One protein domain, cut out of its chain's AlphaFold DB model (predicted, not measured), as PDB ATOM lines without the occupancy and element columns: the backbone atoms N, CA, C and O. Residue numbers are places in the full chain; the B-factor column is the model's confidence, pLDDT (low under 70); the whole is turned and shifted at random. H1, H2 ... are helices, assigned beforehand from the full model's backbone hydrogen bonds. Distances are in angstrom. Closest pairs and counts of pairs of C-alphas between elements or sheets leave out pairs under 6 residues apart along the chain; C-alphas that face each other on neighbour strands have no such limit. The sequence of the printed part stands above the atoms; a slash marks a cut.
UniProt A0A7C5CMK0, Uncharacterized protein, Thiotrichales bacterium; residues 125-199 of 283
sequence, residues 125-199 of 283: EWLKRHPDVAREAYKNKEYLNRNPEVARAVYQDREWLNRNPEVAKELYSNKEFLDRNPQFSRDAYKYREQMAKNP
ATOM      1  N   GLU A 125     -24.392 -15.448   0.715       92.00
ATOM      2  CA  GLU A 125     -23.379 -14.407   0.491       92.00
ATOM      3  C   GLU A 125     -23.509 -13.255   1.488       92.00
ATOM      4  O   GLU A 125     -22.509 -12.687   1.918       92.00
ATOM      5  N   TRP A 126     -24.732 -12.946   1.920       94.00
ATOM      6  CA  TRP A 126     -24.955 -12.001   3.007       94.00
ATOM      7  C   TRP A 126     -24.422 -12.534   4.339       94.00
ATOM      8  O   TRP A 126     -23.614 -11.868   4.978       94.00
ATOM      9  N   LEU A 127     -24.773 -13.770   4.715       95.12
ATOM     10  CA  LEU A 127     -24.254 -14.403   5.936       95.12
ATOM     11  C   LEU A 127     -22.717 -14.460   5.940       95.12
ATOM     12  O   LEU A 127     -22.091 -14.251   6.973       95.12
ATOM     13  N   LYS A 128     -22.084 -14.655   4.778       93.88
ATOM     14  CA  LYS A 128     -20.621 -14.624   4.664       93.88
ATOM     15  C   LYS A 128     -20.000 -13.266   4.974       93.88
ATOM     16  O   LYS A 128     -18.890 -13.238   5.505       93.88
ATOM     17  N   ARG A 129     -20.686 -12.169   4.638       94.31
ATOM     18  CA  ARG A 129     -20.257 -10.796   4.954       94.31
ATOM     19  C   ARG A 129     -20.545 -10.401   6.405       94.31
ATOM     20  O   ARG A 129     -19.888  -9.498   6.907       94.31
ATOM     21  N   HIS A 130     -21.466 -11.099   7.072       94.88
ATOM     22  CA  HIS A 130     -21.862 -10.867   8.465       94.88
ATOM     23  C   HIS A 130     -21.582 -12.108   9.337       94.88
ATOM     24  O   HIS A 130     -22.510 -12.820   9.732       94.88
ATOM     25  N   PRO A 131     -20.304 -12.426   9.623       92.81
ATOM     26  CA  PRO A 131     -19.928 -13.675  10.285       92.81
ATOM     27  C   PRO A 131     -20.429 -13.795  11.730       92.81
ATOM     28  O   PRO A 131     -20.649 -14.902  12.216       92.81
ATOM     29  N   ASP A 132     -20.646 -12.684  12.426       94.38
ATOM     30  CA  ASP A 132     -21.257 -12.650  13.754       94.38
ATOM     31  C   ASP A 132     -22.745 -13.043  13.716       94.38
ATOM     32  O   ASP A 132     -23.205 -13.791  14.584       94.38
ATOM     33  N   VAL A 133     -23.470 -12.620  12.676       96.69
ATOM     34  CA  VAL A 133     -24.849 -13.048  12.414       96.69
ATOM     35  C   VAL A 133     -24.881 -14.506  11.960       96.69
ATOM     36  O   VAL A 133     -25.675 -15.296  12.468       96.69
ATOM     37  N   ALA A 134     -23.983 -14.901  11.057       96.94
ATOM     38  CA  ALA A 134     -23.879 -16.280  10.587       96.94
ATOM     39  C   ALA A 134     -23.569 -17.260  11.719       96.94
ATOM     40  O   ALA A 134     -24.122 -18.358  11.762       96.94
ATOM     41  N   ARG A 135     -22.727 -16.853  12.675       94.88
ATOM     42  CA  ARG A 135     -22.470 -17.633  13.883       94.88
ATOM     43  C   ARG A 135     -23.768 -17.930  14.628       94.88
ATOM     44  O   ARG A 135     -23.957 -19.060  15.063       94.88
ATOM     45  N   GLU A 136     -24.639 -16.938  14.787       96.75
ATOM     46  CA  GLU A 136     -25.919 -17.124  15.468       96.75
ATOM     47  C   GLU A 136     -26.872 -18.005  14.659       96.75
ATOM     48  O   GLU A 136     -27.417 -18.963  15.202       96.75
ATOM     49  N   ALA A 137     -26.977 -17.761  13.349       96.81
ATOM     50  CA  ALA A 137     -27.764 -18.584  12.437       96.81
ATOM     51  C   ALA A 137     -27.400 -20.070  12.570       96.81
ATOM     52  O   ALA A 137     -28.252 -20.933  12.774       96.81
ATOM     53  N   TYR A 138     -26.108 -20.391  12.547       94.62
ATOM     54  CA  TYR A 138     -25.663 -21.781  12.568       94.62
ATOM     55  C   TYR A 138     -25.669 -22.445  13.952       94.62
ATOM     56  O   TYR A 138     -25.361 -23.635  14.056       94.62
ATOM     57  N   LYS A 139     -26.101 -21.743  15.010       95.25
ATOM     58  CA  LYS A 139     -26.447 -22.377  16.294       95.25
ATOM     59  C   LYS A 139     -27.791 -23.104  16.253       95.25
ATOM     60  O   LYS A 139     -28.050 -23.902  17.158       95.25
ATOM     61  N   ASN A 140     -28.663 -22.836  15.277       97.00
ATOM     62  CA  ASN A 140     -29.929 -23.557  15.133       97.00
ATOM     63  C   ASN A 140     -29.698 -24.936  14.485       97.00
ATOM     64  O   ASN A 140     -29.899 -25.145  13.290       97.00
ATOM     65  N   LYS A 141     -29.229 -25.889  15.298       94.19
ATOM     66  CA  LYS A 141     -28.904 -27.252  14.850       94.19
ATOM     67  C   LYS A 141     -30.126 -27.995  14.329       94.19
ATOM     68  O   LYS A 141     -30.005 -28.723  13.354       94.19
ATOM     69  N   GLU A 142     -31.283 -27.775  14.946       95.81
ATOM     70  CA  GLU A 142     -32.540 -28.379  14.519       95.81
ATOM     71  C   GLU A 142     -32.887 -27.976  13.085       95.81
ATOM     72  O   GLU A 142     -33.077 -28.851  12.236       95.81
ATOM     73  N   TYR A 143     -32.868 -26.674  12.780       95.69
ATOM     74  CA  TYR A 143     -33.082 -26.196  11.417       95.69
ATOM     75  C   TYR A 143     -32.064 -26.799  10.443       95.69
ATOM     76  O   TYR A 143     -32.448 -27.318   9.397       95.69
ATOM     77  N   LEU A 144     -30.773 -26.788  10.790       94.00
ATOM     78  CA  LEU A 144     -29.710 -27.331   9.935       94.00
ATOM     79  C   LEU A 144     -29.830 -28.844   9.696       94.00
ATOM     80  O   LEU A 144     -29.469 -29.320   8.621       94.00
ATOM     81  N   ASN A 145     -30.330 -29.601  10.672       92.88
ATOM     82  CA  ASN A 145     -30.533 -31.044  10.545       92.88
ATOM     83  C   ASN A 145     -31.761 -31.369   9.687       92.88
ATOM     84  O   ASN A 145     -31.736 -32.355   8.950       92.88
ATOM     85  N   ARG A 146     -32.802 -30.528   9.746       94.69
ATOM     86  CA  ARG A 146     -33.988 -30.611   8.878       94.69
ATOM     87  C   ARG A 146     -33.723 -30.108   7.453       94.69
ATOM     88  O   ARG A 146     -34.385 -30.566   6.532       94.69
ATOM     89  N   ASN A 147     -32.743 -29.218   7.274       94.19
ATOM     90  CA  ASN A 147     -32.378 -28.584   5.998       94.19
ATOM     91  C   ASN A 147     -30.894 -28.861   5.666       94.19
ATOM     92  O   ASN A 147     -30.048 -27.953   5.697       94.19
ATOM     93  N   PRO A 148     -30.524 -30.133   5.414       89.06
ATOM     94  CA  PRO A 148     -29.131 -30.542   5.278       89.06
ATOM     95  C   PRO A 148     -28.420 -29.881   4.093       89.06
ATOM     96  O   PRO A 148     -27.203 -29.734   4.132       89.06
ATOM     97  N   GLU A 149     -29.127 -29.467   3.046       91.88
ATOM     98  CA  GLU A 149     -28.573 -28.723   1.915       91.88
ATOM     99  C   GLU A 149     -27.998 -27.367   2.333       91.88
ATOM    100  O   GLU A 149     -26.888 -27.045   1.908       91.88
ATOM    101  N   VAL A 150     -28.670 -26.628   3.229       92.31
ATOM    102  CA  VAL A 150     -28.167 -25.366   3.797       92.31
ATOM    103  C   VAL A 150     -26.887 -25.620   4.582       92.31
ATOM    104  O   VAL A 150     -25.886 -24.929   4.388       92.31
ATOM    105  N   ALA A 151     -26.894 -26.638   5.443       89.44
ATOM    106  CA  ALA A 151     -25.725 -26.999   6.230       89.44
ATOM    107  C   ALA A 151     -24.553 -27.408   5.321       89.44
ATOM    108  O   ALA A 151     -23.485 -26.794   5.380       89.44
ATOM    109  N   ARG A 152     -24.753 -28.381   4.420       89.38
ATOM    110  CA  ARG A 152     -23.737 -28.874   3.467       89.38
ATOM    111  C   ARG A 152     -23.062 -27.741   2.713       89.38
ATOM    112  O   ARG A 152     -21.838 -27.717   2.621       89.38
ATOM    113  N   ALA A 153     -23.862 -26.807   2.217       91.19
ATOM    114  CA  ALA A 153     -23.404 -25.624   1.517       91.19
ATOM    115  C   ALA A 153     -22.311 -24.876   2.298       91.19
ATOM    116  O   ALA A 153     -21.269 -24.529   1.743       91.19
ATOM    117  N   VAL A 154     -22.532 -24.634   3.587       89.62
ATOM    118  CA  VAL A 154     -21.598 -23.878   4.430       89.62
ATOM    119  C   VAL A 154     -20.386 -24.724   4.800       89.62
ATOM    120  O   VAL A 154     -19.261 -24.246   4.732       89.62
ATOM    121  N   TYR A 155     -20.598 -26.004   5.103       85.44
ATOM    122  CA  TYR A 155     -19.526 -26.964   5.375       85.44
ATOM    123  C   TYR A 155     -18.532 -27.131   4.215       85.44
ATOM    124  O   TYR A 155     -17.351 -27.394   4.445       85.44
ATOM    125  N   GLN A 156     -18.998 -26.987   2.973       86.50
ATOM    126  CA  GLN A 156     -18.154 -27.035   1.777       86.50
ATOM    127  C   GLN A 156     -17.266 -25.793   1.623       86.50
ATOM    128  O   GLN A 156     -16.206 -25.887   1.002       86.50
ATOM    129  N   ASP A 157     -17.648 -24.655   2.207       88.19
ATOM    130  CA  ASP A 157     -16.898 -23.404   2.107       88.19
ATOM    131  C   ASP A 157     -15.746 -23.346   3.119       88.19
ATOM    132  O   ASP A 157     -15.735 -22.602   4.103       88.19
ATOM    133  N   ARG A 158     -14.752 -24.204   2.885       79.31
ATOM    134  CA  ARG A 158     -13.598 -24.370   3.776       79.31
ATOM    135  C   ARG A 158     -12.785 -23.093   3.930       79.31
ATOM    136  O   ARG A 158     -12.279 -22.825   5.014       79.31
ATOM    137  N   GLU A 159     -12.614 -22.337   2.852       82.31
ATOM    138  CA  GLU A 159     -11.838 -21.099   2.876       82.31
ATOM    139  C   GLU A 159     -12.502 -20.067   3.785       82.31
ATOM    140  O   GLU A 159     -11.842 -19.500   4.661       82.31
ATOM    141  N   TRP A 160     -13.816 -19.885   3.643       86.25
ATOM    142  CA  TRP A 160     -14.564 -18.979   4.497       86.25
ATOM    143  C   TRP A 160     -14.591 -19.447   5.956       86.25
ATOM    144  O   TRP A 160     -14.352 -18.640   6.853       86.25
ATOM    145  N   LEU A 161     -14.794 -20.743   6.218       82.44
ATOM    146  CA  LEU A 161     -14.774 -21.294   7.579       82.44
ATOM    147  C   LEU A 161     -13.406 -21.153   8.261       82.44
ATOM    148  O   LEU A 161     -13.346 -20.864   9.454       82.44
ATOM    149  N   ASN A 162     -12.308 -21.290   7.513       77.69
ATOM    150  CA  ASN A 162     -10.959 -21.069   8.040       77.69
ATOM    151  C   ASN A 162     -10.725 -19.601   8.430       77.69
ATOM    152  O   ASN A 162     -10.031 -19.336   9.409       77.69
ATOM    153  N   ARG A 163     -11.309 -18.649   7.689       80.44
ATOM    154  CA  ARG A 163     -11.269 -17.215   8.028       80.44
ATOM    155  C   ARG A 163     -12.227 -16.839   9.161       80.44
ATOM    156  O   ARG A 163     -12.020 -15.815   9.801       80.44
ATOM    157  N   ASN A 164     -13.244 -17.660   9.429       80.62
ATOM    158  CA  ASN A 164     -14.295 -17.395  10.414       80.62
ATOM    159  C   ASN A 164     -14.362 -18.510  11.471       80.62
ATOM    160  O   ASN A 164     -15.341 -19.265  11.533       80.62
ATOM    161  N   PRO A 165     -13.335 -18.626  12.335       79.75
ATOM    162  CA  PRO A 165     -13.205 -19.754  13.244       79.75
ATOM    163  C   PRO A 165     -14.367 -19.861  14.233       79.75
ATOM    164  O   PRO A 165     -14.805 -20.971  14.509       79.75
ATOM    165  N   GLU A 166     -14.929 -18.762  14.734       80.88
ATOM    166  CA  GLU A 166     -16.065 -18.848  15.664       80.88
ATOM    167  C   GLU A 166     -17.320 -19.430  15.002       80.88
ATOM    168  O   GLU A 166     -18.055 -20.179  15.640       80.88
ATOM    169  N   VAL A 167     -17.534 -19.174  13.708       86.75
ATOM    170  CA  VAL A 167     -18.628 -19.795  12.950       86.75
ATOM    171  C   VAL A 167     -18.373 -21.288  12.758       86.75
ATOM    172  O   VAL A 167     -19.245 -22.120  13.015       86.75
ATOM    173  N   ALA A 168     -17.156 -21.634  12.339       82.12
ATOM    174  CA  ALA A 168     -16.748 -23.015  12.143       82.12
ATOM    175  C   ALA A 168     -16.891 -23.841  13.429       82.12
ATOM    176  O   ALA A 168     -17.370 -24.972  13.388       82.12
ATOM    177  N   LYS A 169     -16.563 -23.259  14.588       80.75
ATOM    178  CA  LYS A 169     -16.761 -23.886  15.898       80.75
ATOM    179  C   LYS A 169     -18.221 -24.251  16.152       80.75
ATOM    180  O   LYS A 169     -18.481 -25.370  16.593       80.75
ATOM    181  N   GLU A 170     -19.153 -23.331  15.894       85.69
ATOM    182  CA  GLU A 170     -20.584 -23.592  16.095       85.69
ATOM    183  C   GLU A 170     -21.071 -24.699  15.153       85.69
ATOM    184  O   GLU A 170     -21.665 -25.674  15.620       85.69
ATOM    185  N   LEU A 171     -20.736 -24.619  13.860       85.56
ATOM    186  CA  LEU A 171     -21.106 -25.633  12.867       85.56
ATOM    187  C   LEU A 171     -20.566 -27.010  13.240       85.56
ATOM    188  O   LEU A 171     -21.351 -27.940  13.409       85.56
ATOM    189  N   TYR A 172     -19.253 -27.132  13.457       81.94
ATOM    190  CA  TYR A 172     -18.602 -28.399  13.797       81.94
ATOM    191  C   TYR A 172     -19.023 -28.963  15.165       81.94
ATOM    192  O   TYR A 172     -18.712 -30.113  15.478       81.94
ATOM    193  N   SER A 173     -19.756 -28.196  15.983       82.50
ATOM    194  CA  SER A 173     -20.400 -28.701  17.203       82.50
ATOM    195  C   SER A 173     -21.707 -29.466  16.937       82.50
ATOM    196  O   SER A 173     -22.261 -30.077  17.861       82.50
ATOM    197  N   ASN A 174     -22.236 -29.434  15.709       84.06
ATOM    198  CA  ASN A 174     -23.407 -30.200  15.294       84.06
ATOM    199  C   ASN A 174     -23.010 -31.645  14.947       84.06
ATOM    200  O   ASN A 174     -22.821 -32.002  13.785       84.06
ATOM    201  N   LYS A 175     -22.858 -32.468  15.991       79.25
ATOM    202  CA  LYS A 175     -22.478 -33.882  15.864       79.25
ATOM    203  C   LYS A 175     -23.461 -34.673  15.009       79.25
ATOM    204  O   LYS A 175     -23.027 -35.403  14.136       79.25
ATOM    205  N   GLU A 176     -24.759 -34.459  15.206       82.56
ATOM    206  CA  GLU A 176     -25.799 -35.174  14.464       82.56
ATOM    207  C   GLU A 176     -25.659 -34.974  12.949       82.56
ATOM    208  O   GLU A 176     -25.688 -35.940  12.185       82.56
ATOM    209  N   PHE A 177     -25.426 -33.736  12.504       84.00
ATOM    210  CA  PHE A 177     -25.163 -33.470  11.092       84.00
ATOM    211  C   PHE A 177     -23.890 -34.171  10.598       84.00
ATOM    212  O   PHE A 177     -23.895 -34.755   9.514       84.00
ATOM    213  N   LEU A 178     -22.804 -34.107  11.375       78.56
ATOM    214  CA  LEU A 178     -21.513 -34.708  11.028       78.56
ATOM    215  C   LEU A 178     -21.565 -36.239  10.964       78.56
ATOM    216  O   LEU A 178     -20.958 -36.828  10.071       78.56
ATOM    217  N   ASP A 179     -22.315 -36.876  11.858       79.38
ATOM    218  CA  ASP A 179     -22.494 -38.328  11.887       79.38
ATOM    219  C   ASP A 179     -23.252 -38.804  10.638       79.38
ATOM    220  O   ASP A 179     -22.881 -39.800  10.019       79.38
ATOM    221  N   ARG A 180     -24.252 -38.028  10.196       77.19
ATOM    222  CA  ARG A 180     -24.991 -38.271   8.944       77.19
ATOM    223  C   ARG A 180     -24.221 -37.857   7.683       77.19
ATOM    224  O   ARG A 180     -24.598 -38.249   6.582       77.19
ATOM    225  N   ASN A 181     -23.172 -37.042   7.811       72.94
ATOM    226  CA  ASN A 181     -22.383 -36.516   6.692       72.94
ATOM    227  C   ASN A 181     -20.868 -36.631   6.980       72.94
ATOM    228  O   ASN A 181     -20.163 -35.613   7.071       72.94
ATOM    229  N   PRO A 182     -20.333 -37.864   7.090       74.25
ATOM    230  CA  PRO A 182     -18.963 -38.127   7.541       74.25
ATOM    231  C   PRO A 182     -17.874 -37.504   6.654       74.25
ATOM    232  O   PRO A 182     -16.742 -37.305   7.105       74.25
ATOM    233  N   GLN A 183     -18.196 -37.139   5.410       72.19
ATOM    234  CA  GLN A 183     -17.300 -36.409   4.513       72.19
ATOM    235  C   GLN A 183     -16.837 -35.061   5.094       72.19
ATOM    236  O   GLN A 183     -15.713 -34.639   4.817       72.19
ATOM    237  N   PHE A 184     -17.648 -34.420   5.944       73.88
ATOM    238  CA  PHE A 184     -17.296 -33.159   6.606       73.88
ATOM    239  C   PHE A 184     -16.605 -33.358   7.959       73.88
ATOM    240  O   PHE A 184     -15.923 -32.455   8.446       73.88
ATOM    241  N   SER A 185     -16.685 -34.556   8.542       64.50
ATOM    242  CA  SER A 185     -16.056 -34.885   9.829       64.50
ATOM    243  C   SER A 185     -14.531 -34.794   9.776       64.50
ATOM    244  O   SER A 185     -13.887 -34.443  10.766       64.50
ATOM    245  N   ARG A 186     -13.926 -35.034   8.605       64.69
ATOM    246  CA  ARG A 186     -12.484 -34.825   8.405       64.69
ATOM    247  C   ARG A 186     -12.094 -33.354   8.541       64.69
ATOM    248  O   ARG A 186     -11.037 -33.067   9.100       64.69
ATOM    249  N   ASP A 187     -12.917 -32.444   8.035       61.66
ATOM    250  CA  ASP A 187     -12.660 -31.007   8.134       61.66
ATOM    251  C   ASP A 187     -12.943 -30.502   9.539       61.66
ATOM    252  O   ASP A 187     -12.129 -29.760  10.069       61.66
ATOM    253  N   ALA A 188     -13.984 -31.019  10.199       59.28
ATOM    254  CA  ALA A 188     -14.215 -30.800  11.624       59.28
ATOM    255  C   ALA A 188     -13.004 -31.226  12.472       59.28
ATOM    256  O   ALA A 188     -12.588 -30.512  13.383       59.28
ATOM    257  N   TYR A 189     -12.396 -32.374  12.152       56.66
ATOM    258  CA  TYR A 189     -11.190 -32.861  12.820       56.66
ATOM    259  C   TYR A 189      -9.976 -31.975  12.538       56.66
ATOM    260  O   TYR A 189      -9.272 -31.609  13.474       56.66
ATOM    261  N   LYS A 190      -9.734 -31.598  11.275       59.94
ATOM    262  CA  LYS A 190      -8.643 -30.680  10.905       59.94
ATOM    263  C   LYS A 190      -8.819 -29.306  11.537       59.94
ATOM    264  O   LYS A 190      -7.849 -28.761  12.039       59.94
ATOM    265  N   TYR A 191     -10.035 -28.776  11.547       60.28
ATOM    266  CA  TYR A 191     -10.382 -27.534  12.216       60.28
ATOM    267  C   TYR A 191     -10.137 -27.653  13.723       60.28
ATOM    268  O   TYR A 191      -9.463 -26.813  14.307       60.28
ATOM    269  N   ARG A 192     -10.581 -28.744  14.362       53.31
ATOM    270  CA  ARG A 192     -10.278 -29.032  15.772       53.31
ATOM    271  C   ARG A 192      -8.775 -29.143  16.019       53.31
ATOM    272  O   ARG A 192      -8.307 -28.697  17.057       53.31
ATOM    273  N   GLU A 193      -8.016 -29.720  15.093       51.69
ATOM    274  CA  GLU A 193      -6.557 -29.813  15.149       51.69
ATOM    275  C   GLU A 193      -5.894 -28.441  14.952       51.69
ATOM    276  O   GLU A 193      -4.929 -28.147  15.640       51.69
ATOM    277  N   GLN A 194      -6.409 -27.587  14.065       52.56
ATOM    278  CA  GLN A 194      -5.950 -26.211  13.837       52.56
ATOM    279  C   GLN A 194      -6.259 -25.303  15.033       52.56
ATOM    280  O   GLN A 194      -5.371 -24.607  15.509       52.56
ATOM    281  N   MET A 195      -7.464 -25.390  15.601       44.59
ATOM    282  CA  MET A 195      -7.824 -24.729  16.858       44.59
ATOM    283  C   MET A 195      -7.070 -25.323  18.052       44.59
ATOM    284  O   MET A 195      -6.802 -24.617  19.010       44.59
ATOM    285  N   ALA A 196      -6.674 -26.599  18.012       48.59
ATOM    286  CA  ALA A 196      -5.769 -27.186  19.005       48.59
ATOM    287  C   ALA A 196      -4.298 -26.787  18.784       48.59
ATOM    288  O   ALA A 196      -3.521 -26.789  19.739       48.59
ATOM    289  N   LYS A 197      -3.920 -26.442  17.547       45.66
ATOM    290  CA  LYS A 197      -2.648 -25.810  17.158       45.66
ATOM    291  C   LYS A 197      -2.644 -24.301  17.434       45.66
ATOM    292  O   LYS A 197      -1.588 -23.699  17.291       45.66
ATOM    293  N   ASN A 198      -3.772 -23.727  17.872       45.28
ATOM    294  CA  ASN A 198      -3.859 -22.432  18.542       45.28
ATOM    295  C   ASN A 198      -4.113 -22.641  20.052       45.28
ATOM    296  O   ASN A 198      -5.260 -22.740  20.498       45.28
ATOM    297  N   PRO A 199      -3.057 -22.775  20.870       42.78
ATOM    298  CA  PRO A 199      -3.178 -23.200  22.243       42.78
ATOM    299  C   PRO A 199      -2.868 -22.052  23.205       42.78
ATOM    300  O   PRO A 199      -1.741 -21.901  23.656       42.78
TER     301      PRO A 199
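Overview. This is residues 125 to 199 of the 283 residues of an uncharacterized protein of Thiotrichales bacterium (UniProt A0A7C5CMK0). The printed part winds through two loosely stacked turns, the first of the short helices H1 to H4, the second of the short helices H5 to H7 and the long H8: H5 comes near H1, H6 packs on H2, H7 is beside H3, and H8 comes near H4 at Phe 184 and Tyr 155, then runs on past it. The longest helix, H8, ends this winding, and H6 is nearest the middle. It is an all helix domain: 75 residues with eight named helices and no named strand, compact with a radius of gyration of the C-alphas of 11.5 A, spanning 33 by 28 by 17 A.

Along the chain. Find C-alpha 182 at (-18.963, -38.127, 7.541); from there H8, residues 182 to 196, runs 20.6 A to C-alpha 196 at (-5.769, -27.186, 19.005). Before it come H7 at residues 175 to 180, H6 at 165 to 172, 10.2 A long, and H5 at 158 to 163. H4, 148 to 156, is 12.0 A long; H3 is 141 to 146, H2 131 to 137, and H1, 125 to 129, begins at (-23.379, -14.407, 0.491).

Arrangement. From H8, look at Phe 184: its C-alpha is 6.7 A from that of Tyr 155, the closest of H8 and H4, which are close but not clearly touching. H8 and H7 only just touch, with 3 pairs of C-alphas within 8 A, only at the corner and with residues 184 to 185 of H8 alone; Leu 178 and Ser 185 are closest, C-alphas 5.6 A apart. H7 and H3 only just touch, with 3 pairs, closest at the C-alphas of Asn 145 and Phe 177, 5.9 A. H6 and H2 touch at a shallow tilt of 23 degrees, the same way, closest at the C-alphas of Arg 135 and Val 167, 4.5 A. H5 and H1 are close but not clearly touching, the C-alphas of Lys 128 and Trp 160 closest at 7.5 A. Each O i to N i+4 pair is within hydrogen-bond range in H1 to H7, and 9 of 11 in H8.

Size, cuts and confidence. Arg 146 and Pro 199 have the C-alphas farthest apart, 34.4 A. The links between helices are tight, and the printed part has no cut. Look at residues 185 to 199 for pLDDT under 70.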